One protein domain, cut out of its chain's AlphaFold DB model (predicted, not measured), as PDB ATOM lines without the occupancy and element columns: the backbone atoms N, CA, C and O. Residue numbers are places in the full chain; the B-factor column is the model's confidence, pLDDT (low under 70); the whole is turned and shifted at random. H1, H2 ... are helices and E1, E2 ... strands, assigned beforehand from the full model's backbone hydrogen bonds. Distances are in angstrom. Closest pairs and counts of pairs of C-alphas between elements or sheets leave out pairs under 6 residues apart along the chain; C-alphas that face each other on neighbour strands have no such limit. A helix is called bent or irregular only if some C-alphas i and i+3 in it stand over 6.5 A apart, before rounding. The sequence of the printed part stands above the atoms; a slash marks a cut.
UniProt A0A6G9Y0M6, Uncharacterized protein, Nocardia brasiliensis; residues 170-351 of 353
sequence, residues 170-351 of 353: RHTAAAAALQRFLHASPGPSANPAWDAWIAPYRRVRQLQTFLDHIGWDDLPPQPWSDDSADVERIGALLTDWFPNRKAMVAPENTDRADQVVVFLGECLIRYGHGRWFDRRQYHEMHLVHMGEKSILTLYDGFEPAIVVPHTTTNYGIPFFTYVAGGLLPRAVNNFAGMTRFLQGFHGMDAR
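What this domain is: This is residues 170 to 351 of the 353 residues of an uncharacterized protein of Nocardia brasiliensis (UniProt A0A6G9Y0M6). A small three-stranded sheet, E1 E2 E3, lies between two helices, the long H6 running along one face and H1 crossing the other, while H3, H7 and H8 pack on H6 and H4 packs on H7 and H8. The printed part has 182 residues, with named elements in the order H1 H2 H3 H4 H5 H6 E1 E2 E3 H7 H8: eight helices and three strands. The sheet, order E1 - E2 - E3, is antiparallel and a meander, each strand the antiparallel neighbour of the one before. The class is mostly helix, and the whole is compact and rounded, with a radius of gyration of the C-alphas of 16.0 A and spans of 41 by 40 by 31 A.

How they stand to each other: H1, residues 170 to 183, is on the sheet of E1, residues 275 to 278, E2, residues 304 to 309, and E3, residues 319 to 323; its height over the sheet is 9.8 A, and it runs across the strands, at 86 degrees to E3 on the local plane. H2, residues 192 to 198, is on the sheet too, its closest C-alphas to E1 being Trp 194 and Asp 278, 6.9 A. H3, residues 200 to 214, touches H6, residues 251 to 272, about perpendicular at 79 degrees, through residues 256 to 266 of H6 alone; the closest C-alphas are those of Gln 206 and Gln 259, 5.0 A. H4, residues 229 to 241, touches H8, residues 335 to 349, at a steep tilt of 49 degrees, opposite ways, with residues 231 to 235 of H4 and 335 to 339 of H8 alone; the closest C-alphas are those of Gly 235 and Phe 335, 5.3 A. H5, residues 245 to 248, only just touches H7, residues 324 to 333, with 3 pairs of C-alphas within 8 A, the closest Arg 245 and Pro 329, 6.9 A. H6 runs along the strands, at 11 degrees to E2 on the local plane, on the opposite face from H1. H6 touches H7 with residues 257 to 264 alone, about perpendicular at 86 degrees, the closest C-alphas being those of Val 261 and Ala 324, 5.8 A. In the hairpin E1 and E2, N 275 and O 307 are within hydrogen-bond range at 2.8 A; in the hairpin E2 and E3, N 306 and O 322 are at 2.8 A. Every O i to N i+4 pair is within range in H1, H2, H3 and H4, against 16 of 18 in H6, 5 of 6 in H7 and 8 of 11 in H8; H5 is too short for such a pair.

Where its parts are: H1 begins at C-alpha 170, (155.151, 174.455, 131.661), and H8, 22.3 A long, ends at C-alpha 349, (146.884, 182.827, 107.265). H6 is 30.8 A long and irregular, C-alphas 252 and 255 being 7.7 A apart; H3 measures 21.4 A and E2 16.4 A.

The domain as a whole: The two C-alphas farthest apart, those of Glu 252 and Arg 351, are 44.0 A apart. The printed part has no cut; the links H3 to H4 and E1 to E2 are long, with 14 and 25 residues. The mean pLDDT of the printed part is 85.0, with residues 186 to 187, 286 to 294, 311 to 319 and 346 to 351 under 70.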
ATOM      1  N   ARG A 170     154.377 173.403 132.342       76.81
ATOM      2  CA  ARG A 170     155.151 174.455 131.661       76.81
ATOM      3  C   ARG A 170     154.343 175.116 130.550       76.81
ATOM      4  O   ARG A 170     154.258 176.340 130.517       76.81
ATOM      5  N   HIS A 171     153.679 174.332 129.703       77.19
ATOM      6  CA  HIS A 171     152.774 174.825 128.663       77.19
ATOM      7  C   HIS A 171     151.647 175.678 129.242       77.19
ATOM      8  O   HIS A 171     151.364 176.764 128.734       77.19
ATOM      9  N   THR A 172     151.041 175.222 130.338       81.50
ATOM     10  CA  THR A 172     149.962 175.949 131.019       81.50
ATOM     11  C   THR A 172     150.455 177.280 131.593       81.50
ATOM     12  O   THR A 172     149.827 178.320 131.381       81.50
ATOM     13  N   ALA A 173     151.598 177.268 132.287       82.00
ATOM     14  CA  ALA A 173     152.215 178.464 132.853       82.00
ATOM     15  C   ALA A 173     152.598 179.475 131.763       82.00
ATOM     16  O   ALA A 173     152.276 180.660 131.873       82.00
ATOM     17  N   ALA A 174     153.200 178.999 130.673       81.19
ATOM     18  CA  ALA A 174     153.587 179.843 129.555       81.19
ATOM     19  C   ALA A 174     152.374 180.461 128.854       81.19
ATOM     20  O   ALA A 174     152.393 181.651 128.544       81.19
ATOM     21  N   ALA A 175     151.293 179.702 128.652       81.50
ATOM     22  CA  ALA A 175     150.053 180.232 128.094       81.50
ATOM     23  C   ALA A 175     149.445 181.327 128.978       81.50
ATOM     24  O   ALA A 175     149.062 182.383 128.474       81.50
ATOM     25  N   ALA A 176     149.419 181.131 130.298       83.88
ATOM     26  CA  ALA A 176     148.970 182.162 131.231       83.88
ATOM     27  C   ALA A 176     149.879 183.407 131.208       83.88
ATOM     28  O   ALA A 176     149.397 184.541 131.271       83.88
ATOM     29  N   ALA A 177     151.197 183.221 131.097       85.00
ATOM     30  CA  ALA A 177     152.155 184.313 130.959       85.00
ATOM     31  C   ALA A 177     151.962 185.089 129.645       85.00
ATOM     32  O   ALA A 177     151.923 186.320 129.677       85.00
ATOM     33  N   LEU A 178     151.722 184.395 128.528       84.12
ATOM     34  CA  LEU A 178     151.402 185.026 127.252       84.12
ATOM     35  C   LEU A 178     150.123 185.859 127.344       84.12
ATOM     36  O   LEU A 178     150.116 187.001 126.898       84.12
ATOM     37  N   GLN A 179     149.048 185.330 127.934       84.00
ATOM     38  CA  GLN A 179     147.800 186.091 128.074       84.00
ATOM     39  C   GLN A 179     148.020 187.378 128.876       84.00
ATOM     40  O   GLN A 179     147.572 188.448 128.467       84.00
ATOM     41  N   ARG A 180     148.787 187.313 129.974       86.88
ATOM     42  CA  ARG A 180     149.175 188.512 130.738       86.88
ATOM     43  C   ARG A 180     149.954 189.509 129.881       86.88
ATOM     44  O   ARG A 180     149.664 190.698 129.949       86.88
ATOM     45  N   PHE A 181     150.902 189.042 129.071       86.75
ATOM     46  CA  PHE A 181     151.663 189.888 128.151       86.75
ATOM     47  C   PHE A 181     150.775 190.539 127.080       86.75
ATOM     48  O   PHE A 181     150.859 191.744 126.870       86.75
ATOM     49  N   LEU A 182     149.881 189.780 126.442       83.88
ATOM     50  CA  LEU A 182     148.997 190.294 125.389       83.88
ATOM     51  C   LEU A 182     147.972 191.309 125.909       83.88
ATOM     52  O   LEU A 182     147.572 192.199 125.159       83.88
ATOM     53  N   HIS A 183     147.560 191.186 127.174       84.19
ATOM     54  CA  HIS A 183     146.656 192.127 127.839       84.19
ATOM     55  C   HIS A 183     147.371 193.294 128.535       84.19
ATOM     56  O   HIS A 183     146.708 194.246 128.956       84.19
ATOM     57  N   ALA A 184     148.699 193.248 128.669       83.12
ATOM     58  CA  ALA A 184     149.457 194.349 129.239       83.12
ATOM     59  C   ALA A 184     149.362 195.579 128.326       83.12
ATOM     60  O   ALA A 184     149.482 195.495 127.104       83.12
ATOM     61  N   SER A 185     149.142 196.750 128.926       71.19
ATOM     62  CA  SER A 185     149.192 198.004 128.176       71.19
ATOM     63  C   SER A 185     150.641 198.321 127.786       71.19
ATOM     64  O   SER A 185     151.536 198.078 128.597       71.19
ATOM     65  N   PRO A 186     150.887 198.893 126.592       66.12
ATOM     66  CA  PRO A 186     152.218 199.295 126.142       66.12
ATOM     67  C   PRO A 186     152.687 200.542 126.910       66.12
ATOM     68  O   PRO A 186     152.668 201.659 126.401       66.12
ATOM     69  N   GLY A 187     153.027 200.361 128.184       67.94
ATOM     70  CA  GLY A 187     153.739 201.339 128.996       67.94
ATOM     71  C   GLY A 187     155.255 201.131 128.912       67.94
ATOM     72  O   GLY A 187     155.695 200.081 128.437       67.94
ATOM     73  N   PRO A 188     156.059 202.105 129.371       72.75
ATOM     74  CA  PRO A 188     157.497 201.909 129.543       72.75
ATOM     75  C   PRO A 188     157.748 200.717 130.471       72.75
ATOM     76  O   PRO A 188     157.044 200.547 131.474       72.75
ATOM     77  N   SER A 189     158.711 199.870 130.116       81.50
ATOM     78  CA  SER A 189     159.041 198.711 130.937       81.50
ATOM     79  C   SER A 189     159.839 199.135 132.172       81.50
ATOM     80  O   SER A 189     160.305 200.268 132.302       81.50
ATOM     81  N   ALA A 190     160.047 198.203 133.102       83.25
ATOM     82  CA  ALA A 190     160.966 198.427 134.219       83.25
ATOM     83  C   ALA A 190     162.449 198.468 133.775       83.25
ATOM     84  O   ALA A 190     163.323 198.730 134.603       83.25
ATOM     85  N   ASN A 191     162.743 198.196 132.497       89.88
ATOM     86  CA  ASN A 191     164.088 198.061 131.954       89.88
ATOM     87  C   ASN A 191     164.369 199.144 130.887       89.88
ATOM     88  O   ASN A 191     164.009 198.978 129.721       89.88
ATOM     89  N   PRO A 192     165.062 200.243 131.238       91.38
ATOM     90  CA  PRO A 192     165.314 201.333 130.296       91.38
ATOM     91  C   PRO A 192     166.217 200.926 129.120       91.38
ATOM     92  O   PRO A 192     166.123 201.522 128.048       91.38
ATOM     93  N   ALA A 193     167.078 199.912 129.289       93.50
ATOM     94  CA  ALA A 193     167.905 199.391 128.201       93.50
ATOM     95  C   ALA A 193     167.049 198.667 127.149       93.50
ATOM     96  O   ALA A 193     167.224 198.892 125.951       93.50
ATOM     97  N   TRP A 194     166.072 197.875 127.601       94.44
ATOM     98  CA  TRP A 194     165.064 197.273 126.729       94.44
ATOM     99  C   TRP A 194     164.233 198.338 126.009       94.44
ATOM    100  O   TRP A 194     164.087 198.269 124.791       94.44
ATOM    101  N   ASP A 195     163.739 199.347 126.732       93.94
ATOM    102  CA  ASP A 195     162.908 200.410 126.149       93.94
ATOM    103  C   ASP A 195     163.651 201.183 125.048       93.94
ATOM    104  O   ASP A 195     163.082 201.488 123.997       93.94
ATOM    105  N   ALA A 196     164.943 201.457 125.253       94.25
ATOM    106  CA  ALA A 196     165.795 202.081 124.245       94.25
ATOM    107  C   ALA A 196     166.029 201.167 123.029       94.25
ATOM    108  O   ALA A 196     166.030 201.645 121.891       94.25
ATOM    109  N   TRP A 197     166.209 199.861 123.250       95.81
ATOM    110  CA  TRP A 197     166.412 198.880 122.182       95.81
ATOM    111  C   TRP A 197     165.143 198.652 121.348       95.81
ATOM    112  O   TRP A 197     165.212 198.601 120.120       95.81
ATOM    113  N   ILE A 198     163.969 198.570 121.985       95.12
ATOM    114  CA  ILE A 198     162.698 198.299 121.297       95.12
ATOM    115  C   ILE A 198     162.088 199.537 120.628       95.12
ATOM    116  O   ILE A 198     161.141 199.424 119.836       95.12
ATOM    117  N   ALA A 199     162.637 200.721 120.913       94.56
ATOM    118  CA  ALA A 199     162.148 201.988 120.399       94.56
ATOM    119  C   ALA A 199     161.958 201.944 118.864       94.56
ATOM    120  O   ALA A 199     162.894 201.594 118.136       94.56
ATOM    121  N   PRO A 200     160.775 202.326 118.333       94.44
ATOM    122  CA  PRO A 200     160.459 202.160 116.911       94.44
ATOM    123  C   PRO A 200     161.486 202.791 115.966       94.44
ATOM    124  O   PRO A 200     161.902 202.158 115.001       94.44
ATOM    125  N   TYR A 201     161.953 204.006 116.271       95.94
ATOM    126  CA  TYR A 201     162.934 204.712 115.437       95.94
ATOM    127  C   TYR A 201     164.255 203.943 115.309       95.94
ATOM    128  O   TYR A 201     164.894 203.956 114.258       95.94
ATOM    129  N   ARG A 202     164.670 203.263 116.380       96.19
ATOM    130  CA  ARG A 202     165.918 202.513 116.430       96.19
ATOM    131  C   ARG A 202     165.791 201.240 115.609       96.19
ATOM    132  O   ARG A 202     166.684 200.955 114.817       96.19
ATOM    133  N   ARG A 203     164.681 200.508 115.757       95.69
ATOM    134  CA  ARG A 203     164.409 199.307 114.953       95.69
ATOM    135  C   ARG A 203     164.343 199.625 113.463       95.69
ATOM    136  O   ARG A 203     165.025 198.968 112.689       95.69
ATOM    137  N   VAL A 204     163.629 200.685 113.076       96.56
ATOM    138  CA  VAL A 204     163.578 201.138 111.674       96.56
ATOM    139  C   VAL A 204     164.976 201.445 111.140       96.56
ATOM    140  O   VAL A 204     165.319 201.009 110.048       96.56
ATOM    141  N   ARG A 205     165.817 202.137 111.920       97.69
ATOM    142  CA  ARG A 205     167.196 202.432 111.514       97.69
ATOM    143  C   ARG A 205     168.025 201.162 111.297       97.69
ATOM    144  O   ARG A 205     168.712 201.074 110.283       97.69
ATOM    145  N   GLN A 206     167.972 200.210 112.230       98.00
ATOM    146  CA  GLN A 206     168.743 198.965 112.122       98.00
ATOM    147  C   GLN A 206     168.252 198.079 110.978       98.00
ATOM    148  O   GLN A 206     169.071 197.547 110.233       98.00
ATOM    149  N   LEU A 207     166.931 197.990 110.785       97.81
ATOM    150  CA  LEU A 207     166.349 197.316 109.628       97.81
ATOM    151  C   LEU A 207     166.852 197.958 108.333       97.81
ATOM    152  O   LEU A 207     167.389 197.250 107.492       97.81
ATOM    153  N   GLN A 208     166.741 199.283 108.189       98.06
ATOM    154  CA  GLN A 208     167.162 199.969 106.966       98.06
ATOM    155  C   GLN A 208     168.645 199.740 106.666       98.06
ATOM    156  O   GLN A 208     168.992 199.423 105.540       98.06
ATOM    157  N   THR A 209     169.515 199.827 107.678       98.25
ATOM    158  CA  THR A 209     170.952 199.573 107.480       98.25
ATOM    159  C   THR A 209     171.210 198.148 106.982       98.25
ATOM    160  O   THR A 209     172.035 197.954 106.092       98.25
ATOM    161  N   PHE A 210     170.482 197.149 107.494       98.12
ATOM    162  CA  PHE A 210     170.569 195.784 106.968       98.12
ATOM    163  C   PHE A 210     170.057 195.680 105.524       98.12
ATOM    164  O   PHE A 210     170.713 195.066 104.684       98.12
ATOM    165  N   LEU A 211     168.905 196.291 105.229       97.06
ATOM    166  CA  LEU A 211     168.314 196.295 103.890       97.06
ATOM    167  C   LEU A 211     169.247 196.950 102.858       97.06
ATOM    168  O   LEU A 211     169.440 196.402 101.773       97.06
ATOM    169  N   ASP A 212     169.925 198.037 103.231       97.69
ATOM    170  CA  ASP A 212     170.923 198.706 102.394       97.69
ATOM    171  C   ASP A 212     172.086 197.759 102.034       97.69
ATOM    172  O   ASP A 212     172.558 197.757 100.895       97.69
ATOM    173  N   HIS A 213     172.525 196.900 102.967       96.50
ATOM    174  CA  HIS A 213     173.584 195.914 102.714       96.50
ATOM    175  C   HIS A 213     173.193 194.845 101.690       96.50
ATOM    176  O   HIS A 213     174.059 194.346 100.970       96.50
ATOM    177  N   ILE A 214     171.908 194.498 101.611       94.69
ATOM    178  CA  ILE A 214     171.392 193.494 100.669       94.69
ATOM    179  C   ILE A 214     170.799 194.127  99.401       94.69
ATOM    180  O   ILE A 214     170.456 193.405  98.461       94.69
ATOM    181  N   GLY A 215     170.754 195.463  99.337       94.50
ATOM    182  CA  GLY A 215     170.268 196.243  98.199       94.50
ATOM    183  C   GLY A 215     168.744 196.279  98.093       94.50
ATOM    184  O   GLY A 215     168.218 196.217  96.982       94.50
ATOM    185  N   TRP A 216     168.044 196.300  99.228       93.94
ATOM    186  CA  TRP A 216     166.584 196.336  99.308       93.94
ATOM    187  C   TRP A 216     166.087 197.682  99.839       93.94
ATOM    188  O   TRP A 216     166.663 198.238 100.768       93.94
ATOM    189  N   ASP A 217     164.976 198.165  99.282       93.38
ATOM    190  CA  ASP A 217     164.326 199.398  99.748       93.38
ATOM    191  C   ASP A 217     163.384 199.140 100.943       93.38
ATOM    192  O   ASP A 217     163.298 199.956 101.856       93.38
ATOM    193  N   ASP A 218     162.679 198.003 100.947       94.69
ATOM    194  CA  ASP A 218     161.816 197.525 102.040       94.69
ATOM    195  C   ASP A 218     161.761 195.985 102.012       94.69
ATOM    196  O   ASP A 218     162.144 195.341 101.032       94.69
ATOM    197  N   LEU A 219     161.256 195.386 103.089       92.12
ATOM    198  CA  LEU A 219     160.918 193.970 103.129       92.12
ATOM    199  C   LEU A 219     159.811 193.647 102.104       92.12
ATOM    200  O   LEU A 219     158.822 194.381 102.005       92.12
ATOM    201  N   PRO A 220     159.896 192.515 101.386       90.81
ATOM    202  CA  PRO A 220     158.861 192.123 100.439       90.81
ATOM    203  C   PRO A 220     157.514 191.861 101.143       90.81
ATOM    204  O   PRO A 220     157.477 191.537 102.334       90.81
ATOM    205  N   PRO A 221     156.379 191.969 100.428       88.25
ATOM    206  CA  PRO A 221     155.055 191.729 101.008       88.25
ATOM    207  C   PRO A 221     154.825 190.264 101.405       88.25
ATOM    208  O   PRO A 221     153.973 189.988 102.244       88.25
ATOM    209  N   GLN A 222     155.585 189.332 100.830       87.69
ATOM    210  CA  GLN A 222     155.542 187.905 101.141       87.69
ATOM    211  C   GLN A 222     156.955 187.394 101.438       87.69
ATOM    212  O   GLN A 222     157.918 187.941 100.887       87.69
ATOM    213  N   PRO A 223     157.099 186.351 102.278       86.25
ATOM    214  CA  PRO A 223     158.383 185.697 102.458       86.25
ATOM    215  C   PRO A 223     158.836 185.092 101.126       86.25
ATOM    216  O   PRO A 223     158.051 184.531 100.363       86.25
ATOM    217  N   TRP A 224     160.120 185.233 100.842       87.38
ATOM    218  CA  TRP A 224     160.736 184.776  99.604       87.38
ATOM    219  C   TRP A 224     160.840 183.243  99.542       87.38
ATOM    220  O   TRP A 224     160.792 182.567 100.573       87.38
ATOM    221  N   SER A 225     160.985 182.693  98.329       87.62
ATOM    222  CA  SER A 225     161.246 181.259  98.109       87.62
ATOM    223  C   SER A 225     162.608 180.866  98.679       87.62
ATOM    224  O   SER A 225     163.545 181.663  98.592       87.62
ATOM    225  N   ASP A 226     162.733 179.666  99.250       85.19
ATOM    226  CA  ASP A 226     163.968 179.191  99.889       85.19
ATOM    227  C   ASP A 226     165.102 178.882  98.898       85.19
ATOM    228  O   ASP A 226     166.257 178.790  99.305       85.19
ATOM    229  N   ASP A 227     164.787 178.818  97.606       89.06
ATOM    230  CA  ASP A 227     165.710 178.666  96.479       89.06
ATOM    231  C   ASP A 227     165.975 179.976  95.705       89.06
ATOM    232  O   ASP A 227     166.617 179.965  94.653       89.06
ATOM    233  N   SER A 228     165.486 181.122  96.193       91.88
ATOM    234  CA  SER A 228     165.672 182.399  95.496       91.88
ATOM    235  C   SER A 228     167.107 182.933  95.606       91.88
ATOM    236  O   SER A 228     167.777 182.783  96.627       91.88
ATOM    237  N   ALA A 229     167.557 183.657  94.574       92.44
ATOM    238  CA  ALA A 229     168.873 184.310  94.564       92.44
ATOM    239  C   ALA A 229     169.067 185.298  95.733       92.44
ATOM    240  O   ALA A 229     170.190 185.569  96.154       92.44
ATOM    241  N   ASP A 230     167.974 185.835  96.277       91.69
ATOM    242  CA  ASP A 230     168.004 186.689  97.461       91.69
ATOM    243  C   ASP A 230     168.356 185.918  98.739       91.69
ATOM    244  O   ASP A 230     169.150 186.411  99.539       91.69
ATOM    245  N   VAL A 231     167.839 184.695  98.917       93.00
ATOM    246  CA  VAL A 231     168.215 183.815 100.042       93.00
ATOM    247  C   VAL A 231     169.696 183.522 100.011       93.00
ATOM    248  O   VAL A 231     170.358 183.623 101.040       93.00
ATOM    249  N   GLU A 232     170.204 183.152  98.837       93.31
ATOM    250  CA  GLU A 232     171.611 182.818  98.654       93.31
ATOM    251  C   GLU A 232     172.493 184.030  98.976       93.31
ATOM    252  O   GLU A 232     173.445 183.916  99.745       93.31
ATOM    253  N   ARG A 233     172.119 185.215  98.477       94.62
ATOM    254  CA  ARG A 233     172.819 186.477  98.752       94.62
ATOM    255  C   ARG A 233     172.845 186.817 100.241       94.62
ATOM    256  O   ARG A 233     173.899 187.178 100.760       94.62
ATOM    257  N   ILE A 234     171.706 186.713 100.928       95.94
ATOM    258  CA  ILE A 234     171.624 186.995 102.367       95.94
ATOM    259  C   ILE A 234     172.422 185.946 103.148       95.94
ATOM    260  O   ILE A 234     173.210 186.309 104.015       95.94
ATOM    261  N   GLY A 235     172.283 184.661 102.817       95.50
ATOM    262  CA  GLY A 235     173.051 183.581 103.438       95.50
ATOM    263  C   GLY A 235     174.563 183.770 103.291       95.50
ATOM    264  O   GLY A 235     175.297 183.618 104.268       95.50
ATOM    265  N   ALA A 236     175.027 184.181 102.107       95.69
ATOM    266  CA  ALA A 236     176.426 184.518 101.862       95.69
ATOM    267  C   ALA A 236     176.879 185.722 102.703       95.69
ATOM    268  O   ALA A 236     177.891 185.635 103.392       95.69
ATOM    269  N   LEU A 237     176.092 186.807 102.739       97.75
ATOM    270  CA  LEU A 237     176.386 187.979 103.572       97.75
ATOM    271  C   LEU A 237     176.504 187.614 105.062       97.75
ATOM    272  O   LEU A 237     177.428 188.060 105.739       97.75
ATOM    273  N   LEU A 238     175.580 186.796 105.572       97.38
ATOM    274  CA  LEU A 238     175.592 186.332 106.960       97.38
ATOM    275  C   LEU A 238     176.819 185.467 107.263       97.38
ATOM    276  O   LEU A 238     177.419 185.623 108.324       97.38
ATOM    277  N   THR A 239     177.212 184.599 106.329       94.88
ATOM    278  CA  THR A 239     178.417 183.763 106.450       94.88
ATOM    279  C   THR A 239     179.686 184.620 106.469       94.88
ATOM    280  O   THR A 239     180.574 184.386 107.287       94.88
ATOM    281  N   ASP A 240     179.745 185.655 105.629       96.75
ATOM    282  CA  ASP A 240     180.869 186.594 105.576       96.75
ATOM    283  C   ASP A 240     180.981 187.434 106.855       96.75
ATOM    284  O   ASP A 240     182.081 187.684 107.356       96.75
ATOM    285  N   TRP A 241     179.852 187.884 107.409       97.62
ATOM    286  CA  TRP A 241     179.834 188.643 108.663       97.62
ATOM    287  C   TRP A 241     180.148 187.775 109.880       97.62
ATOM    288  O   TRP A 241     180.830 188.230 110.804       97.62
ATOM    289  N   PHE A 242     179.659 186.537 109.881       96.94
ATOM    290  CA  PHE A 242     179.707 185.632 111.022       96.94
ATOM    291  C   PHE A 242     180.220 184.247 110.614       96.94
ATOM    292  O   PHE A 242     179.460 183.279 110.610       96.94
ATOM    293  N   PRO A 243     181.526 184.103 110.339       92.06
ATOM    294  CA  PRO A 243     182.096 182.818 109.931       92.06
ATOM    295  C   PRO A 243     182.019 181.726 111.016       92.06
ATOM    296  O   PRO A 243     182.291 180.564 110.733       92.06
ATOM    297  N   ASN A 244     181.719 182.089 112.266       87.56
ATOM    298  CA  ASN A 244     181.520 181.180 113.397       87.56
ATOM    299  C   ASN A 244     180.736 181.882 114.518       87.56
ATOM    300  O   ASN A 244     180.587 183.112 114.511       87.56
ATOM    301  N   ARG A 245     180.288 181.129 115.530       86.94
ATOM    302  CA  ARG A 245     179.589 181.692 116.699       86.94
ATOM    303  C   ARG A 245     180.375 182.766 117.437       86.94
ATOM    304  O   ARG A 245     179.784 183.750 117.877       86.94
ATOM    305  N   LYS A 246     181.699 182.629 117.557       89.44
ATOM    306  CA  LYS A 246     182.536 183.639 118.229       89.44
ATOM    307  C   LYS A 246     182.430 185.000 117.534       89.44
ATOM    308  O   LYS A 246     182.358 186.017 118.216       89.44
ATOM    309  N   ALA A 247     182.362 185.025 116.204       94.25
ATOM    310  CA  ALA A 247     182.173 186.255 115.442       94.25
ATOM    311  C   ALA A 247     180.805 186.911 115.702       94.25
ATOM    312  O   ALA A 247     180.717 188.134 115.651       94.25
ATOM    313  N   MET A 248     179.757 186.139 116.018       94.06
ATOM    314  CA  MET A 248     178.411 186.665 116.311       94.06
ATOM    315  C   MET A 248     178.341 187.466 117.614       94.06
ATOM    316  O   MET A 248     177.494 188.344 117.746       94.06
ATOM    317  N   VAL A 249     179.223 187.167 118.571       93.06
ATOM    318  CA  VAL A 249     179.295 187.840 119.881       93.06
ATOM    319  C   VAL A 249     180.514 188.756 120.014       93.06
ATOM    320  O   VAL A 249     180.760 189.312 121.083       93.06
ATOM    321  N   ALA A 250     181.303 188.909 118.948       94.44
ATOM    322  CA  ALA A 250     182.482 189.760 118.959       94.44
ATOM    323  C   ALA A 250     182.074 191.249 119.035       94.44
ATOM    324  O   ALA A 250     181.163 191.654 118.307       94.44
ATOM    325  N   PRO A 251     182.733 192.082 119.867       95.31
ATOM    326  CA  PRO A 251     182.381 193.497 120.021       95.31
ATOM    327  C   PRO A 251     182.359 194.292 118.705       95.31
ATOM    328  O   PRO A 251     181.515 195.159 118.504       95.31
ATOM    329  N   GLU A 252     183.263 193.983 117.775       96.31
ATOM    330  CA  GLU A 252     183.338 194.603 116.448       96.31
ATOM    331  C   GLU A 252     182.148 194.267 115.533       96.31
ATOM    332  O   GLU A 252     181.920 194.947 114.533       96.31
ATOM    333  N   ASN A 253     181.384 193.230 115.876       97.31
ATOM    334  CA  ASN A 253     180.249 192.733 115.112       97.31
ATOM    335  C   ASN A 253     178.902 192.991 115.807       97.31
ATOM    336  O   ASN A 253     177.868 192.616 115.255       97.31
ATOM    337  N   THR A 254     178.881 193.650 116.972       95.81
ATOM    338  CA  THR A 254     177.650 193.895 117.744       95.81
ATOM    339  C   THR A 254     176.575 194.602 116.919       95.81
ATOM    340  O   THR A 254     175.429 194.158 116.915       95.81
ATOM    341  N   ASP A 255     176.937 195.636 116.152       97.31
ATOM    342  CA  ASP A 255     175.979 196.353 115.298       97.31
ATOM    343  C   ASP A 255     175.412 195.457 114.188       97.31
ATOM    344  O   ASP A 255     174.218 195.501 113.906       97.31
ATOM    345  N   ARG A 256     176.236 194.594 113.581       98.06
ATOM    346  CA  ARG A 256     175.781 193.648 112.548       98.06
ATOM    347  C   ARG A 256     174.868 192.577 113.133       98.06
ATOM    348  O   ARG A 256     173.850 192.243 112.533       98.06
ATOM    349  N   ALA A 257     175.227 192.025 114.291       97.44
ATOM    350  CA  ALA A 257     174.416 191.016 114.966       97.44
ATOM    351  C   ALA A 257     173.038 191.596 115.307       97.44
ATOM    352  O   ALA A 257     172.007 190.970 115.063       97.44
ATOM    353  N   ASP A 258     173.024 192.834 115.789       97.50
ATOM    354  CA  ASP A 258     171.813 193.576 116.090       97.50
ATOM    355  C   ASP A 258     170.958 193.879 114.848       97.50
ATOM    356  O   ASP A 258     169.746 193.665 114.879       97.50
ATOM    357  N   GLN A 259     171.569 194.297 113.737       98.25
ATOM    358  CA  GLN A 259     170.893 194.478 112.445       98.25
ATOM    359  C   GLN A 259     170.168 193.209 111.997       98.25
ATOM    360  O   GLN A 259     168.989 193.260 111.644       98.25
ATOM    361  N   VAL A 260     170.843 192.059 112.070       97.75
ATOM    362  CA  VAL A 260     170.258 190.766 111.692       97.75
ATOM    363  C   VAL A 260     169.142 190.361 112.648       97.75
ATOM    364  O   VAL A 260     168.084 189.928 112.199       97.75
ATOM    365  N   VAL A 261     169.327 190.532 113.960       97.06
ATOM    366  CA  VAL A 261     168.279 190.248 114.954       97.06
ATOM    367  C   VAL A 261     167.031 191.090 114.695       97.06
ATOM    368  O   VAL A 261     165.920 190.556 114.718       97.06
ATOM    369  N   VAL A 262     167.196 192.392 114.439       97.50
ATOM    370  CA  VAL A 262     166.076 193.280 114.111       97.50
ATOM    371  C   VAL A 262     165.422 192.839 112.809       97.50
ATOM    372  O   VAL A 262     164.212 192.653 112.801       97.50
ATOM    373  N   PHE A 263     166.194 192.596 111.748       97.50
ATOM    374  CA  PHE A 263     165.672 192.108 110.471       97.50
ATOM    375  C   PHE A 263     164.823 190.838 110.635       97.50
ATOM    376  O   PHE A 263     163.665 190.820 110.221       97.50
ATOM    377  N   LEU A 264     165.344 189.813 111.315       95.69
ATOM    378  CA  LEU A 264     164.623 188.560 111.561       95.69
ATOM    379  C   LEU A 264     163.339 188.782 112.367       95.69
ATOM    380  O   LEU A 264     162.304 188.185 112.069       95.69
ATOM    381  N   GLY A 265     163.383 189.650 113.378       95.06
ATOM    382  CA  GLY A 265     162.192 189.981 114.148       95.06
ATOM    383  C   GLY A 265     161.153 190.763 113.359       95.06
ATOM    384  O   GLY A 265     159.971 190.476 113.497       95.06
ATOM    385  N   GLU A 266     161.558 191.703 112.505       95.81
ATOM    386  CA  GLU A 266     160.633 192.413 111.615       95.81
ATOM    387  C   GLU A 266     160.008 191.464 110.581       95.81
ATOM    388  O   GLU A 266     158.815 191.578 110.303       95.81
ATOM    389  N   CYS A 267     160.744 190.459 110.089       94.38
ATOM    390  CA  CYS A 267     160.162 189.381 109.285       94.38
ATOM    391  C   CYS A 267     159.114 188.580 110.073       94.38
ATOM    392  O   CYS A 267     158.028 188.321 109.562       94.38
ATOM    393  N   LEU A 268     159.395 188.212 111.326       92.38
ATOM    394  CA  LEU A 268     158.444 187.481 112.176       92.38
ATOM    395  C   LEU A 268     157.224 188.330 112.568       92.38
ATOM    396  O   LEU A 268     156.117 187.804 112.664       92.38
ATOM    397  N   ILE A 269     157.392 189.642 112.750       92.44
ATOM    398  CA  ILE A 269     156.283 190.588 112.932       92.44
ATOM    399  C   ILE A 269     155.431 190.639 111.663       92.44
ATOM    400  O   ILE A 269     154.216 190.485 111.743       92.44
ATOM    401  N   ARG A 270     156.058 190.838 110.496       91.94
ATOM    402  CA  ARG A 270     155.359 191.049 109.220       91.94
ATOM    403  C   ARG A 270     154.659 189.787 108.712       91.94
ATOM    404  O   ARG A 270     153.547 189.894 108.212       91.94
ATOM    405  N   TYR A 271     155.293 188.620 108.828       89.62
ATOM    406  CA  TYR A 271     154.800 187.368 108.235       89.62
ATOM    407  C   TYR A 271     154.166 186.396 109.239       89.62
ATOM    408  O   TYR A 271     153.525 185.441 108.817       89.62
ATOM    409  N   GLY A 272     154.358 186.612 110.546       86.19
ATOM    410  CA  GLY A 272     153.810 185.755 111.604       86.19
ATOM    411  C   GLY A 272     153.066 186.507 112.708       86.19
ATOM    412  O   GLY A 272     152.712 185.905 113.717       86.19
ATOM    413  N   HIS A 273     152.842 187.818 112.566       87.50
ATOM    414  CA  HIS A 273     152.201 188.664 113.590       87.50
ATOM    415  C   HIS A 273     152.917 188.630 114.945       87.50
ATOM    416  O   HIS A 273     152.301 188.743 116.011       87.50
ATOM    417  N   GLY A 274     154.238 188.450 114.901       90.06
ATOM    418  CA  GLY A 274     155.072 188.374 116.084       90.06
ATOM    419  C   GLY A 274     155.060 189.653 116.925       90.06
ATOM    420  O   GLY A 274     154.726 190.745 116.460       90.06
ATOM    421  N   ARG A 275     155.446 189.527 118.196       91.75
ATOM    422  CA  ARG A 275     155.629 190.650 119.124       91.75
ATOM    423  C   ARG A 275     156.881 190.462 119.962       91.75
ATOM    424  O   ARG A 275     157.075 189.417 120.575       91.75
ATOM    425  N   TRP A 276     157.710 191.495 120.006       93.56
ATOM    426  CA  TRP A 276     158.891 191.532 120.859       93.56
ATOM    427  C   TRP A 276     158.533 191.644 122.345       93.56
ATOM    428  O   TRP A 276     157.607 192.366 122.717       93.56
ATOM    429  N   PHE A 277     159.323 190.988 123.188       90.75
ATOM    430  CA  PHE A 277     159.300 191.084 124.643       90.75
ATOM    431  C   PHE A 277     160.707 190.849 125.218       90.75
ATOM    432  O   PHE A 277     161.561 190.236 124.576       90.75
ATOM    433  N   ASP A 278     160.952 191.328 126.438       91.12
ATOM    434  CA  ASP A 278     162.179 191.022 127.182       91.12
ATOM    435  C   ASP A 278     162.004 189.682 127.907       91.12
ATOM    436  O   ASP A 278     161.222 189.578 128.862       91.12
ATOM    437  N   ARG A 279     162.729 188.642 127.479       86.81
ATOM    438  CA  ARG A 279     162.634 187.297 128.066       86.81
ATOM    439  C   ARG A 279     162.947 187.301 129.556       86.81
ATOM    440  O   ARG A 279     162.339 186.533 130.291       86.81
ATOM    441  N   ARG A 280     163.827 188.186 130.034       85.69
ATOM    442  CA  ARG A 280     164.158 188.263 131.468       85.69
ATOM    443  C   ARG A 280     162.953 188.678 132.315       85.69
ATOM    444  O   ARG A 280     162.826 188.230 133.451       85.69
ATOM    445  N   GLN A 281     162.052 189.486 131.754       84.62
ATOM    446  CA  GLN A 281     160.813 189.917 132.413       84.62
ATOM    447  C   GLN A 281     159.694 188.872 132.290       84.62
ATOM    448  O   GLN A 281     158.844 188.780 133.173       84.62
ATOM    449  N   TYR A 282     159.719 188.053 131.236       81.88
ATOM    450  CA  TYR A 282     158.697 187.046 130.940       81.88
ATOM    451  C   TYR A 282     159.297 185.644 130.765       81.88
ATOM    452  O   TYR A 282     158.977 184.934 129.812       81.88
ATOM    453  N   HIS A 283     160.167 185.223 131.687       79.06
ATOM    454  CA  HIS A 283     160.885 183.943 131.584       79.06
ATOM    455  C   HIS A 283     159.933 182.736 131.493       79.06
ATOM    456  O   HIS A 283     160.228 181.764 130.806       79.06
ATOM    457  N   GLU A 284     158.753 182.835 132.112       77.12
ATOM    458  CA  GLU A 284     157.696 181.819 132.067       77.12
ATOM    459  C   GLU A 284     157.075 181.647 130.672       77.12
ATOM    460  O   GLU A 284     156.571 180.572 130.369       77.12
ATOM    461  N   MET A 285     157.103 182.677 129.811       76.56
ATOM    462  CA  MET A 285     156.599 182.574 128.431       76.56
ATOM    463  C   MET A 285     157.501 181.720 127.549       76.56
ATOM    464  O   MET A 285     157.084 181.319 126.463       76.56
ATOM    465  N   HIS A 286     158.737 181.469 127.975       68.00
ATOM    466  CA  HIS A 286     159.702 180.786 127.143       68.00
ATOM    467  C   HIS A 286     159.446 179.279 127.121       68.00
ATOM    468  O   HIS A 286     160.011 178.497 127.888       68.00
ATOM    469  N   LEU A 287     158.592 178.875 126.185       61.22
ATOM    470  CA  LEU A 287     158.515 177.501 125.724       61.22
ATOM    471  C   LEU A 287     159.705 177.287 124.805       61.22
ATOM    472  O   LEU A 287     159.643 177.565 123.608       61.22
ATOM    473  N   VAL A 288     160.820 176.843 125.382       53.75
ATOM    474  CA  VAL A 288     161.894 176.295 124.569       53.75
ATOM    475  C   VAL A 288     161.320 175.042 123.928       53.75
ATOM    476  O   VAL A 288     161.186 174.014 124.590       53.75
ATOM    477  N   HIS A 289     160.946 175.110 122.653       44.97
ATOM    478  CA  HIS A 289     160.879 173.881 121.889       44.97
ATOM    479  C   HIS A 289     162.320 173.360 121.866       44.97
ATOM    480  O   HIS A 289     163.185 173.985 121.260       44.97
ATOM    481  N   MET A 290     162.571 172.272 122.597       48.06
ATOM    482  CA  MET A 290     163.840 171.535 122.608       48.06
ATOM    483  C   MET A 290     165.019 172.170 123.367       48.06
ATOM    484  O   MET A 290     166.147 171.889 123.026       48.06
ATOM    485  N   GLY A 291     164.832 172.988 124.405       50.44
ATOM    486  CA  GLY A 291     165.946 173.301 125.329       50.44
ATOM    487  C   GLY A 291     167.251 173.838 124.698       50.44
ATOM    488  O   GLY A 291     168.313 173.376 125.088       50.44
ATOM    489  N   GLU A 292     167.209 174.781 123.742       59.38
ATOM    490  CA  GLU A 292     168.418 175.397 123.160       59.38
ATOM    491  C   GLU A 292     169.380 175.879 124.262       59.38
ATOM    492  O   GLU A 292     169.166 176.900 124.921       59.38
ATOM    493  N   LYS A 293     170.453 175.116 124.470       58.44
ATOM    494  CA  LYS A 293     171.414 175.316 125.555       58.44
ATOM    495  C   LYS A 293     172.375 176.473 125.273       58.44
ATOM    496  O   LYS A 293     172.893 177.109 126.186       58.44
ATOM    497  N   SER A 294     172.596 176.773 123.997       61.06
ATOM    498  CA  SER A 294     173.578 177.748 123.514       61.06
ATOM    499  C   SER A 294     172.920 178.992 122.913       61.06
ATOM    500  O   SER A 294     173.255 179.420 121.803       61.06
ATOM    501  N   ILE A 295     171.978 179.591 123.648       75.19
ATOM    502  CA  ILE A 295     171.458 180.918 123.303       75.19
ATOM    503  C   ILE A 295     172.589 181.925 123.499       75.19
ATOM    504  O   ILE A 295     173.102 182.105 124.605       75.19
ATOM    505  N   LEU A 296     172.987 182.589 122.414       82.19
ATOM    506  CA  LEU A 296     174.018 183.614 122.486       82.19
ATOM    507  C   LEU A 296     173.542 184.785 123.352       82.19
ATOM    508  O   LEU A 296     172.465 185.344 123.136       82.19
ATOM    509  N   THR A 297     174.377 185.203 124.301       87.06
ATOM    510  CA  THR A 297     174.154 186.457 125.025       87.06
ATOM    511  C   THR A 297     174.630 187.607 124.144       87.06
ATOM    512  O   THR A 297     175.819 187.899 124.087       87.06
ATOM    513  N   LEU A 298     173.698 188.222 123.413       91.06
ATOM    514  CA  LEU A 298     173.986 189.330 122.492       91.06
ATOM    515  C   LEU A 298     173.865 190.710 123.156       91.06
ATOM    516  O   LEU A 298     174.397 191.686 122.638       91.06
ATOM    517  N   TYR A 299     173.143 190.797 124.276       92.94
ATOM    518  CA  TYR A 299     172.797 192.060 124.921       92.94
ATOM    519  C   TYR A 299     173.020 191.994 126.430       92.94
ATOM    520  O   TYR A 299     172.667 191.014 127.094       92.94
ATOM    521  N   ASP A 300     173.543 193.087 126.975       90.44
ATOM    522  CA  ASP A 300     173.684 193.273 128.411       90.44
ATOM    523  C   ASP A 300     172.382 193.814 129.012       90.44
ATOM    524  O   ASP A 300     171.786 194.772 128.526       90.44
ATOM    525  N   GLY A 301     171.940 193.212 130.114       89.19
ATOM    526  CA  GLY A 301     170.809 193.720 130.902       89.19
ATOM    527  C   GLY A 301     169.403 193.370 130.392       89.19
ATOM    528  O   GLY A 301     168.453 193.519 131.156       89.19
ATOM    529  N   PHE A 302     169.244 192.845 129.178       92.69
ATOM    530  CA  PHE A 302     167.963 192.368 128.635       92.69
ATOM    531  C   PHE A 302     168.177 191.180 127.696       92.69
ATOM    532  O   PHE A 302     169.311 190.837 127.365       92.69
ATOM    533  N   GLU A 303     167.098 190.518 127.291       91.25
ATOM    534  CA  GLU A 303     167.178 189.401 126.352       91.25
ATOM    535  C   GLU A 303     166.000 189.432 125.374       91.25
ATOM    536  O   GLU A 303     164.909 188.968 125.714       91.25
ATOM    537  N   PRO A 304     166.183 189.996 124.164       93.44
ATOM    538  CA  PRO A 304     165.102 190.109 123.202       93.44
ATOM    539  C   PRO A 304     164.587 188.740 122.796       93.44
ATOM    540  O   PRO A 304     165.343 187.880 122.337       93.44
ATOM    541  N   ALA A 305     163.280 188.566 122.914       91.44
ATOM    542  CA  ALA A 305     162.577 187.424 122.379       91.44
ATOM    543  C   ALA A 305     161.321 187.887 121.650       91.44
ATOM    544  O   ALA A 305     160.730 188.914 121.975       91.44
ATOM    545  N   ILE A 306     160.915 187.133 120.642       91.19
ATOM    546  CA  ILE A 306     159.704 187.388 119.880       91.19
ATOM    547  C   ILE A 306     158.736 186.239 120.093       91.19
ATOM    548  O   ILE A 306     159.099 185.071 119.948       91.19
ATOM    549  N   VAL A 307     157.509 186.572 120.482       88.69
ATOM    550  CA  VAL A 307     156.413 185.611 120.521       88.69
ATOM    551  C   VAL A 307     155.644 185.688 119.217       88.69
ATOM    552  O   VAL A 307     155.279 186.775 118.783       88.69
ATOM    553  N   VAL A 308     155.401 184.535 118.609       86.25
ATOM    554  CA  VAL A 308     154.596 184.385 117.399       86.25
ATOM    555  C   VAL A 308     153.320 183.641 117.804       86.25
ATOM    556  O   VAL A 308     153.408 182.465 118.184       86.25
ATOM    557  N   PRO A 309     152.153 184.315 117.830       75.25
ATOM    558  CA  PRO A 309     150.886 183.670 118.158       75.25
ATOM    559  C   PRO A 309     150.584 182.579 117.129       75.25
ATOM    560  O   PRO A 309     150.748 182.807 115.935       75.25
ATOM    561  N   HIS A 310     150.131 181.405 117.571       70.19
ATOM    562  CA  HIS A 310     149.831 180.300 116.664       70.19
ATOM    563  C   HIS A 310     148.444 179.732 116.965       70.19
ATOM    564  O   HIS A 310     148.184 179.239 118.058       70.19
ATOM    565  N   THR A 311     147.524 179.784 116.004       56.12
ATOM    566  CA  THR A 311     146.127 179.378 116.238       56.12
ATOM    567  C   THR A 311     145.936 177.861 116.247       56.12
ATOM    568  O   THR A 311     145.064 177.370 116.961       56.12
ATOM    569  N   THR A 312     146.772 177.096 115.539       49.94
ATOM    570  CA  THR A 312     146.673 175.626 115.484       49.94
ATOM    571  C   THR A 312     148.028 174.969 115.211       49.94
ATOM    572  O   THR A 312     148.463 174.879 114.070       49.94
ATOM    573  N   THR A 313     148.724 174.475 116.236       50.41
ATOM    574  CA  THR A 313     149.805 173.502 115.994       50.41
ATOM    575  C   THR A 313     149.242 172.087 116.106       50.41
ATOM    576  O   THR A 313     148.408 171.812 116.969       50.41
ATOM    577  N   ASN A 314     149.750 171.156 115.291       41.97
ATOM    578  CA  ASN A 314     149.499 169.715 115.467       41.97
ATOM    579  C   ASN A 314     150.014 169.184 116.822       41.97
ATOM    580  O   ASN A 314     149.719 168.054 117.194       41.97
ATOM    581  N   TYR A 315     150.774 170.004 117.554       47.03
ATOM    582  CA  TYR A 315     151.369 169.698 118.852       47.03
ATOM    583  C   TYR A 315     150.570 170.267 120.037       47.03
ATOM    584  O   TYR A 315     150.993 170.117 121.177       47.03
ATOM    585  N   GLY A 316     149.437 170.948 119.802       56.16
ATOM    586  CA  GLY A 316     148.621 171.543 120.871       56.16
ATOM    587  C   GLY A 316     149.266 172.743 121.585       56.16
ATOM    588  O   GLY A 316     148.742 173.214 122.594       56.16
ATOM    589  N   ILE A 317     150.384 173.260 121.069       58.22
ATOM    590  CA  ILE A 317     151.104 174.416 121.612       58.22
ATOM    591  C   ILE A 317     150.532 175.705 120.982       58.22
ATOM    592  O   ILE A 317     150.537 175.816 119.754       58.22
ATOM    593  N   PRO A 318     150.052 176.684 121.777       59.38
ATOM    594  CA  PRO A 318     149.315 177.848 121.265       59.38
ATOM    595  C   PRO A 318     150.185 179.012 120.746       59.38
ATOM    596  O   PRO A 318     149.659 180.033 120.309       59.38
ATOM    597  N   PHE A 319     151.513 178.926 120.851       69.94
ATOM    598  CA  PHE A 319     152.448 179.955 120.378       69.94
ATOM    599  C   PHE A 319     153.887 179.444 120.451       69.94
ATOM    600  O   PHE A 319     154.189 178.514 121.199       69.94
ATOM    601  N   PHE A 320     154.785 180.119 119.740       74.62
ATOM    602  CA  PHE A 320     156.222 179.897 119.866       74.62
ATOM    603  C   PHE A 320     156.933 181.164 120.323       74.62
ATOM    604  O   PHE A 320     156.534 182.276 119.975       74.62
ATOM    605  N   THR A 321     158.007 180.993 121.091       81.00
ATOM    606  CA  THR A 321     158.906 182.087 121.468       81.00
ATOM    607  C   THR A 321     160.294 181.830 120.921       81.00
ATOM    608  O   THR A 321     160.839 180.751 121.143       81.00
ATOM    609  N   TYR A 322     160.881 182.834 120.285       85.06
ATOM    610  CA  TYR A 322     162.224 182.754 119.725       85.06
ATOM    611  C   TYR A 322     163.099 183.826 120.344       85.06
ATOM    612  O   TYR A 322     162.758 185.006 120.311       85.06
ATOM    613  N   VAL A 323     164.226 183.421 120.917       86.75
ATOM    614  CA  VAL A 323     165.186 184.355 121.509       86.75
ATOM    615  C   VAL A 323     166.135 184.831 120.422       86.75
ATOM    616  O   VAL A 323     166.589 184.031 119.607       86.75
ATOM    617  N   ALA A 324     166.474 186.118 120.418       86.62
ATOM    618  CA  ALA A 324     167.414 186.701 119.462       86.62
ATOM    619  C   ALA A 324     168.735 185.915 119.382       86.62
ATOM    620  O   ALA A 324     169.230 185.643 118.289       86.62
ATOM    621  N   GLY A 325     169.252 185.489 120.538       83.44
ATOM    622  CA  GLY A 325     170.462 184.673 120.648       83.44
ATOM    623  C   GLY A 325     170.368 183.265 120.048       83.44
ATOM    624  O   GLY A 325     171.410 182.665 119.805       83.44
ATOM    625  N   GLY A 326     169.161 182.746 119.797       83.56
ATOM    626  CA  GLY A 326     168.922 181.497 119.056       83.56
ATOM    627  C   GLY A 326     168.580 181.738 117.578       83.56
ATOM    628  O   GLY A 326     169.024 180.999 116.697       83.56
ATOM    629  N   LEU A 327     167.867 182.830 117.274       88.06
ATOM    630  CA  LEU A 327     167.513 183.213 115.901       88.06
ATOM    631  C   LEU A 327     168.740 183.514 115.036       88.06
ATOM    632  O   LEU A 327     168.797 183.052 113.895       88.06
ATOM    633  N   LEU A 328     169.711 184.263 115.567       92.06
ATOM    634  CA  LEU A 328     170.902 184.660 114.815       92.06
ATOM    635  C   LEU A 328     171.738 183.441 114.368       92.06
ATOM    636  O   LEU A 328     171.907 183.283 113.158       92.06
ATOM    637  N   PRO A 329     172.187 182.528 115.259       88.69
ATOM    638  CA  PRO A 329     172.911 181.325 114.839       88.69
ATOM    639  C   PRO A 329     172.147 180.482 113.821       88.69
ATOM    640  O   PRO A 329     172.733 179.987 112.860       88.69
ATOM    641  N   ARG A 330     170.829 180.338 114.000       86.69
ATOM    642  CA  ARG A 330     169.983 179.567 113.085       86.69
ATOM    643  C   ARG A 330     169.945 180.185 111.688       86.69
ATOM    644  O   ARG A 330     170.040 179.453 110.705       86.69
ATOM    645  N   ALA A 331     169.830 181.510 111.605       91.44
ATOM    646  CA  ALA A 331     169.839 182.236 110.342       91.44
ATOM    647  C   ALA A 331     171.203 182.172 109.640       91.44
ATOM    648  O   ALA A 331     171.232 181.958 108.433       91.44
ATOM    649  N   VAL A 332     172.311 182.302 110.381       91.88
ATOM    650  CA  VAL A 332     173.663 182.191 109.806       91.88
ATOM    651  C   VAL A 332     173.928 180.771 109.303       91.88
ATOM    652  O   VAL A 332     174.429 180.598 108.199       91.88
ATOM    653  N   ASN A 333     173.553 179.748 110.076       87.06
ATOM    654  CA  ASN A 333     173.808 178.355 109.709       87.06
ATOM    655  C   ASN A 333     172.995 177.904 108.486       87.06
ATOM    656  O   ASN A 333     173.480 177.134 107.661       87.06
ATOM    657  N   ASN A 334     171.732 178.330 108.382       87.75
ATOM    658  CA  ASN A 334     170.882 177.968 107.253       87.75
ATOM    659  C   ASN A 334     169.765 178.994 107.041       87.75
ATOM    660  O   ASN A 334     168.627 178.802 107.489       87.75
ATOM    661  N   PHE A 335     170.077 180.062 106.309       93.12
ATOM    662  CA  PHE A 335     169.094 181.097 106.014       93.12
ATOM    663  C   PHE A 335     167.902 180.550 105.212       93.12
ATOM    664  O   PHE A 335     166.765 180.841 105.561       93.12
ATOM    665  N   ALA A 336     168.117 179.650 104.246       90.25
ATOM    666  CA  ALA A 336     167.030 178.973 103.521       90.25
ATOM    667  C   ALA A 336     166.098 178.162 104.452       90.25
ATOM    668  O   ALA A 336     164.887 178.055 104.256       90.25
ATOM    669  N   GLY A 337     166.648 177.581 105.519       86.31
ATOM    670  CA  GLY A 337     165.866 176.931 106.569       86.31
ATOM    671  C   GLY A 337     165.013 177.922 107.365       86.31
ATOM    672  O   GLY A 337     163.862 177.620 107.687       86.31
ATOM    673  N   MET A 338     165.546 179.116 107.645       86.62
ATOM    674  CA  MET A 338     164.799 180.203 108.291       86.62
ATOM    675  C   MET A 338     163.635 180.687 107.417       86.62
ATOM    676  O   MET A 338     162.589 181.077 107.928       86.62
ATOM    677  N   THR A 339     163.768 180.623 106.097       87.94
ATOM    678  CA  THR A 339     162.773 181.178 105.172       87.94
ATOM    679  C   THR A 339     161.619 180.225 104.967       87.94
ATOM    680  O   THR A 339     160.476 180.658 105.054       87.94
ATOM    681  N   ARG A 340     161.890 178.918 104.864       85.62
ATOM    682  CA  ARG A 340     160.853 177.878 104.996       85.62
ATOM    683  C   ARG A 340     160.077 178.008 106.299       85.62
ATOM    684  O   ARG A 340     158.859 177.857 106.330       85.62
ATOM    685  N   PHE A 341     160.787 178.312 107.378       83.38
ATOM    686  CA  PHE A 341     160.177 178.542 108.677       83.38
ATOM    687  C   PHE A 341     159.259 179.786 108.680       83.38
ATOM    688  O   PHE A 341     158.121 179.688 109.132       83.38
ATOM    689  N   LEU A 342     159.680 180.909 108.082       85.56
ATOM    690  CA  LEU A 342     158.840 182.107 107.899       85.56
ATOM    691  C   LEU A 342     157.629 181.866 106.981       85.56
ATOM    692  O   LEU A 342     156.518 182.295 107.291       85.56
ATOM    693  N   GLN A 343     157.824 181.155 105.869       84.88
ATOM    694  CA  GLN A 343     156.754 180.747 104.953       84.88
ATOM    695  C   GLN A 343     155.707 179.879 105.649       84.88
ATOM    696  O   GLN A 343     154.522 179.995 105.342       84.88
ATOM    697  N   GLY A 344     156.138 179.041 106.599       80.88
ATOM    698  CA  GLY A 344     155.254 178.252 107.445       80.88
ATOM    699  C   GLY A 344     154.188 179.117 108.112       80.88
ATOM    700  O   GLY A 344     153.013 178.780 108.018       80.88
ATOM    701  N   PHE A 345     154.563 180.257 108.699       75.81
ATOM    702  CA  PHE A 345     153.594 181.177 109.308       75.81
ATOM    703  C   PHE A 345     152.678 181.839 108.273       75.81
ATOM    704  O   PHE A 345     151.464 181.856 108.459       75.81
ATOM    705  N   HIS A 346     153.229 182.306 107.148       68.62
ATOM    706  CA  HIS A 346     152.444 182.996 106.120       68.62
ATOM    707  C   HIS A 346     151.404 182.088 105.442       68.62
ATOM    708  O   HIS A 346     150.261 182.484 105.221       68.62
ATOM    709  N   GLY A 347     151.775 180.841 105.132       61.12
ATOM    710  CA  GLY A 347     150.894 179.876 104.467       61.12
ATOM    711  C   GLY A 347     149.725 179.381 105.327       61.12
ATOM    712  O   GLY A 347     148.848 178.684 104.807       61.12
ATOM    713  N   MET A 348     149.707 179.707 106.622       56.91
ATOM    714  CA  MET A 348     148.607 179.384 107.533       56.91
ATOM    715  C   MET A 348     147.511 180.454 107.530       56.91
ATOM    716  O   MET A 348     146.337 180.090 107.569       56.91
ATOM    717  N   ASP A 349     147.863 181.734 107.380       50.84
ATOM    718  CA  ASP A 349     146.884 182.827 107.265       50.84
ATOM    719  C   ASP A 349     146.037 182.712 105.992       50.84
ATOM    720  O   ASP A 349     144.820 182.855 106.043       50.84
ATOM    721  N   ALA A 350     146.644 182.323 104.866       48.97
ATOM    722  CA  ALA A 350     145.935 182.135 103.594       48.97
ATOM    723  C   ALA A 350     144.899 180.987 103.600       48.97
ATOM    724  O   ALA A 350     144.209 180.782 102.607       48.97
ATOM    725  N   ARG A 351     144.818 180.193 104.679       45.03
ATOM    726  CA  ARG A 351     143.797 179.143 104.869       45.03
ATOM    727  C   ARG A 351     142.681 179.557 105.834       45.03
ATOM    728  O   ARG A 351     141.767 178.765 106.060       45.03
TER     729      ARG A 351